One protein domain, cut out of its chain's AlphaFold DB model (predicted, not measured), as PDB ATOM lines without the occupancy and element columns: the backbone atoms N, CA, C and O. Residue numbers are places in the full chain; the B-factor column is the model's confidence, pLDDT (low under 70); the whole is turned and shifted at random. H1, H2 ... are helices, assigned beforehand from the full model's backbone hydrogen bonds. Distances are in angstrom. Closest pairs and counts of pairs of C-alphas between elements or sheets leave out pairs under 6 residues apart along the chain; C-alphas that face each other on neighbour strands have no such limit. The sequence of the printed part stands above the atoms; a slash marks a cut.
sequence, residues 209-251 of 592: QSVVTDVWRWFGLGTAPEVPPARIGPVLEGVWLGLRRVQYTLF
ATOM      1  N   GLN A 209     288.176 267.909 176.632       89.69
ATOM      2  CA  GLN A 209     287.253 267.403 177.648       89.69
ATOM      3  C   GLN A 209     287.871 267.462 179.048       89.69
ATOM      4  O   GLN A 209     287.230 267.990 179.946       89.69
ATOM      5  N   SER A 210     289.111 266.994 179.251       88.00
ATOM      6  CA  SER A 210     289.741 267.065 180.582       88.00
ATOM      7  C   SER A 210     289.933 268.510 181.051       88.00
ATOM      8  O   SER A 210     289.683 268.802 182.211       88.00
ATOM      9  N   VAL A 211     290.279 269.435 180.146       87.44
ATOM     10  CA  VAL A 211     290.361 270.877 180.451       87.44
ATOM     11  C   VAL A 211     289.020 271.425 180.957       87.44
ATOM     12  O   VAL A 211     288.982 272.143 181.952       87.44
ATOM     13  N   VAL A 212     287.911 271.088 180.295       88.00
ATOM     14  CA  VAL A 212     286.576 271.580 180.674       88.00
ATOM     15  C   VAL A 212     286.039 270.870 181.921       88.00
ATOM     16  O   VAL A 212     285.422 271.525 182.758       88.00
ATOM     17  N   THR A 213     286.335 269.580 182.104       87.50
ATOM     18  CA  THR A 213     286.011 268.830 183.327       87.50
ATOM     19  C   THR A 213     286.738 269.381 184.551       87.50
ATOM     20  O   THR A 213     286.096 269.593 185.577       87.50
ATOM     21  N   ASP A 214     288.037 269.670 184.439       85.62
ATOM     22  CA  ASP A 214     288.828 270.277 185.514       85.62
ATOM     23  C   ASP A 214     288.217 271.621 185.951       85.62
ATOM     24  O   ASP A 214     287.943 271.824 187.130       85.62
ATOM     25  N   VAL A 215     287.901 272.510 184.999       84.38
ATOM     26  CA  VAL A 215     287.282 273.816 185.303       84.38
ATOM     27  C   VAL A 215     285.911 273.667 185.969       84.38
ATOM     28  O   VAL A 215     285.607 274.415 186.895       84.38
ATOM     29  N   TRP A 216     285.072 272.724 185.529       86.12
ATOM     30  CA  TRP A 216     283.746 272.524 186.129       86.12
ATOM     31  C   TRP A 216     283.820 271.999 187.568       86.12
ATOM     32  O   TRP A 216     283.032 272.436 188.409       86.12
ATOM     33  N   ARG A 217     284.806 271.142 187.872       79.69
ATOM     34  CA  ARG A 217     285.104 270.685 189.239       79.69
ATOM     35  C   ARG A 217     285.538 271.828 190.152       79.69
ATOM     36  O   ARG A 217     284.950 271.998 191.216       79.69
ATOM     37  N   TRP A 218     286.461 272.681 189.700       75.38
ATOM     38  CA  TRP A 218     286.959 273.822 190.486       75.38
ATOM     39  C   TRP A 218     285.866 274.828 190.888       75.38
ATOM     40  O   TRP A 218     286.031 275.546 191.872       75.38
ATOM     41  N   PHE A 219     284.751 274.881 190.150       75.62
ATOM     42  CA  PHE A 219     283.577 275.703 190.473       75.62
ATOM     43  C   PHE A 219     282.412 274.920 191.116       75.62
ATOM     44  O   PHE A 219     281.348 275.498 191.333       75.62
ATOM     45  N   GLY A 220     282.580 273.628 191.419       68.06
ATOM     46  CA  GLY A 220     281.546 272.787 192.040       68.06
ATOM     47  C   GLY A 220     280.335 272.496 191.142       68.06
ATOM     48  O   GLY A 220     279.266 272.155 191.639       68.06
ATOM     49  N   LEU A 221     280.470 272.632 189.818       77.50
ATOM     50  CA  LEU A 221     279.353 272.595 188.860       77.50
ATOM     51  C   LEU A 221     278.979 271.176 188.380       77.50
ATOM     52  O   LEU A 221     278.258 271.020 187.394       77.50
ATOM     53  N   GLY A 222     279.448 270.140 189.080       72.06
ATOM     54  CA  GLY A 222     279.082 268.745 188.833       72.06
ATOM     55  C   GLY A 222     279.597 268.204 187.496       72.06
ATOM     56  O   GLY A 222     280.793 268.248 187.204       72.06
ATOM     57  N   THR A 223     278.700 267.635 186.688       80.31
ATOM     58  CA  THR A 223     279.057 267.019 185.404       80.31
ATOM     59  C   THR A 223     279.353 268.069 184.335       80.31
ATOM     60  O   THR A 223     278.567 268.974 184.059       80.31
ATOM     61  N   ALA A 224     280.525 267.944 183.715       85.44
ATOM     62  CA  ALA A 224     280.984 268.871 182.693       85.44
ATOM     63  C   ALA A 224     280.250 268.675 181.356       85.44
ATOM     64  O   ALA A 224     279.913 267.541 181.007       85.44
ATOM     65  N   PRO A 225     280.025 269.751 180.575       88.62
ATOM     66  CA  PRO A 225     279.479 269.624 179.231       88.62
ATOM     67  C   PRO A 225     280.422 268.810 178.335       88.62
ATOM     68  O   PRO A 225     281.643 268.826 178.510       88.62
ATOM     69  N   GLU A 226     279.843 268.107 177.363       87.56
ATOM     70  CA  GLU A 226     280.586 267.238 176.452       87.56
ATOM     71  C   GLU A 226     281.205 268.046 175.296       87.56
ATOM     72  O   GLU A 226     280.543 268.840 174.620       87.56
ATOM     73  N   VAL A 227     282.507 267.862 175.089       88.50
ATOM     74  CA  VAL A 227     283.373 268.633 174.190       88.50
ATOM     75  C   VAL A 227     284.240 267.646 173.401       88.50
ATOM     76  O   VAL A 227     284.695 266.655 173.975       88.50
ATOM     77  N   PRO A 228     284.520 267.867 172.099       84.75
ATOM     78  CA  PRO A 228     285.288 266.913 171.302       84.75
ATOM     79  C   PRO A 228     286.615 266.503 171.976       84.75
ATOM     80  O   PRO A 228     287.421 267.388 172.285       84.75
ATOM     81  N   PRO A 229     286.896 265.193 172.159       77.88
ATOM     82  CA  PRO A 229     288.068 264.684 172.885       77.88
ATOM     83  C   PRO A 229     289.364 264.772 172.052       77.88
ATOM     84  O   PRO A 229     290.162 263.840 171.960       77.88
ATOM     85  N   ALA A 230     289.583 265.917 171.408       88.38
ATOM     86  CA  ALA A 230     290.830 266.248 170.742       88.38
ATOM     87  C   ALA A 230     291.904 266.570 171.789       88.38
ATOM     88  O   ALA A 230     291.657 267.335 172.726       88.38
ATOM     89  N   ARG A 231     293.105 266.005 171.606       87.31
ATOM     90  CA  ARG A 231     294.276 266.305 172.441       87.31
ATOM     91  C   ARG A 231     294.628 267.792 172.360       87.31
ATOM     92  O   ARG A 231     294.589 268.373 171.271       87.31
ATOM     93  N   ILE A 232     295.029 268.387 173.480       88.19
ATOM     94  CA  ILE A 232     295.647 269.718 173.474       88.19
ATOM     95  C   ILE A 232     297.101 269.629 172.977       88.19
ATOM     96  O   ILE A 232     297.725 268.571 173.008       88.19
ATOM     97  N   GLY A 233     297.641 270.728 172.442       90.75
ATOM     98  CA  GLY A 233     299.035 270.759 171.980       90.75
ATOM     99  C   GLY A 233     300.019 270.742 173.160       90.75
ATOM    100  O   GLY A 233     299.704 271.339 174.186       90.75
ATOM    101  N   PRO A 234     301.231 270.169 173.030       87.25
ATOM    102  CA  PRO A 234     302.119 269.884 174.170       87.25
ATOM    103  C   PRO A 234     302.573 271.124 174.964       87.25
ATOM    104  O   PRO A 234     302.876 271.037 176.150       87.25
ATOM    105  N   VAL A 235     302.588 272.309 174.340       87.75
ATOM    106  CA  VAL A 235     302.837 273.580 175.049       87.75
ATOM    107  C   VAL A 235     301.656 273.950 175.953       87.75
ATOM    108  O   VAL A 235     301.861 274.380 177.083       87.75
ATOM    109  N   LEU A 236     300.423 273.756 175.476       88.00
ATOM    110  CA  LEU A 236     299.209 273.981 176.260       88.00
ATOM    111  C   LEU A 236     299.012 272.879 177.313       88.00
ATOM    112  O   LEU A 236     298.529 273.173 178.395       88.00
ATOM    113  N   GLU A 237     299.451 271.651 177.032       89.81
ATOM    114  CA  GLU A 237     299.493 270.529 177.979       89.81
ATOM    115  C   GLU A 237     300.379 270.840 179.193       89.81
ATOM    116  O   GLU A 237     299.914 270.767 180.328       89.81
ATOM    117  N   GLY A 238     301.618 271.296 178.968       88.25
ATOM    118  CA  GLY A 238     302.511 271.725 180.050       88.25
ATOM    119  C   GLY A 238     301.983 272.933 180.836       88.25
ATOM    120  O   GLY A 238     302.112 272.974 182.059       88.25
ATOM    121  N   VAL A 239     301.338 273.893 180.161       90.12
ATOM    122  CA  VAL A 239     300.676 275.035 180.821       90.12
ATOM    123  C   VAL A 239     299.463 274.583 181.641       90.12
ATOM    124  O   VAL A 239     299.285 275.070 182.756       90.12
ATOM    125  N   TRP A 240     298.658 273.637 181.144       90.81
ATOM    126  CA  TRP A 240     297.492 273.122 181.865       90.81
ATOM    127  C   TRP A 240     297.887 272.294 183.083       90.81
ATOM    128  O   TRP A 240     297.335 272.497 184.156       90.81
ATOM    129  N   LEU A 241     298.889 271.419 182.959       89.12
ATOM    130  CA  LEU A 241     299.440 270.671 184.094       89.12
ATOM    131  C   LEU A 241     300.034 271.609 185.154       89.12
ATOM    132  O   LEU A 241     299.824 271.396 186.348       89.12
ATOM    133  N   GLY A 242     300.710 272.682 184.728       86.56
ATOM    134  CA  GLY A 242     301.165 273.747 185.621       86.56
ATOM    135  C   GLY A 242     300.008 274.436 186.351       86.56
ATOM    136  O   GLY A 242     300.048 274.556 187.572       86.56
ATOM    137  N   LEU A 243     298.954 274.834 185.628       87.50
ATOM    138  CA  LEU A 243     297.765 275.455 186.217       87.50
ATOM    139  C   LEU A 243     297.028 274.506 187.170       87.50
ATOM    140  O   LEU A 243     296.680 274.917 188.269       87.50
ATOM    141  N   ARG A 244     296.847 273.234 186.795       84.50
ATOM    142  CA  ARG A 244     296.205 272.209 187.628       84.50
ATOM    143  C   ARG A 244     296.980 271.965 188.921       84.50
ATOM    144  O   ARG A 244     296.360 271.891 189.975       84.50
ATOM    145  N   ARG A 245     298.318 271.902 188.876       83.62
ATOM    146  CA  ARG A 245     299.134 271.791 190.098       83.62
ATOM    147  C   ARG A 245     299.071 273.067 190.943       83.62
ATOM    148  O   ARG A 245     299.029 272.958 192.160       83.62
ATOM    149  N   VAL A 246     299.020 274.256 190.334       81.81
ATOM    150  CA  VAL A 246     298.806 275.519 191.068       81.81
ATOM    151  C   VAL A 246     297.427 275.554 191.732       81.81
ATOM    152  O   VAL A 246     297.348 275.942 192.891       81.81
ATOM    153  N   GLN A 247     296.369 275.112 191.045       79.69
ATOM    154  CA  GLN A 247     295.022 275.020 191.610       79.69
ATOM    155  C   GLN A 247     294.995 274.050 192.793       79.69
ATOM    156  O   GLN A 247     294.669 274.458 193.897       79.69
ATOM    157  N   TYR A 248     295.418 272.806 192.589       76.19
ATOM    158  CA  TYR A 248     295.467 271.776 193.628       76.19
ATOM    159  C   TYR A 248     296.312 272.214 194.844       76.19
ATOM    160  O   TYR A 248     295.882 272.116 195.984       76.19
ATOM    161  N   THR A 249     297.487 272.823 194.638       73.12
ATOM    162  CA  THR A 249     298.332 273.290 195.756       73.12
ATOM    163  C   THR A 249     297.829 274.578 196.444       73.12
ATOM    164  O   THR A 249     298.271 274.858 197.557       73.12
ATOM    165  N   LEU A 250     296.928 275.375 195.848       72.06
ATOM    166  CA  LEU A 250     296.485 276.665 196.428       72.06
ATOM    167  C   LEU A 250     294.978 276.824 196.672       72.06
ATOM    168  O   LEU A 250     294.570 277.800 197.303       72.06
ATOM    169  N   PHE A 251     294.163 275.925 196.131       72.75
ATOM    170  CA  PHE A 251     292.712 276.059 196.026       72.75
ATOM    171  C   PHE A 251     291.975 274.704 196.038       72.75
ATOM    172  O   PHE A 251     290.793 274.698 195.697       72.75
TER     173      PHE A 251
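Overview. This is residues 209 to 251 of the 592 residues of an uncharacterized protein of Mycobacterium sp. NAZ190054 (UniProt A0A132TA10). Two helices lie side by side and run the same way, the shorter H1 and the longer H2, with a narrow gap between them; a long loop, residues 219 to 233, leaves the last end of H1, passes back along the side of H1 away from H2, and reaches the first end of H2. Helices and loop together make one flat slab, spanning 29 by 28 by 7 A. The printed part has 43 residues, with two named helices in the order H1, H2 and no named strand; the class is all helix. The whole is only just compact, close to loose, with a radius of gyration of the C-alphas of 10.9 A.

Along the chain. H1 is residues 209 to 218, beginning at C-alpha 209 at (287.253, 267.403, 177.648), and measures 14.4 A from first to last C-alpha. Residues 219 to 233 follow with no named element. H2 is residues 234 to 251, from C-alpha 234 at (302.119, 269.884, 174.170) to C-alpha 251 at (292.712, 276.059, 196.026), a length of 24.6 A.

Arrangement. H1 and H2 are close but not clearly touching, with 2 pairs of C-alphas within 8 A. Their closest C-alphas, those of Val 211 and Trp 240, are 7.6 A apart. Their centres are 11.9 A apart. They run the same way at a shallow tilt of 16 degrees. In both H1 and H2 every O i to N i+4 pair is within hydrogen-bond range.

Size, cuts and confidence. The two C-alphas farthest apart are those of Pro 228 and Leu 250, at 29.2 A. The printed part has no cut. The link from H1 to H2 is long, with 15 residues, and its C-alphas lie 11 to 14 A from the mean of the C-alphas. The mean pLDDT of the printed part is 83.8, and one printed residue, Gly 220, is under 70.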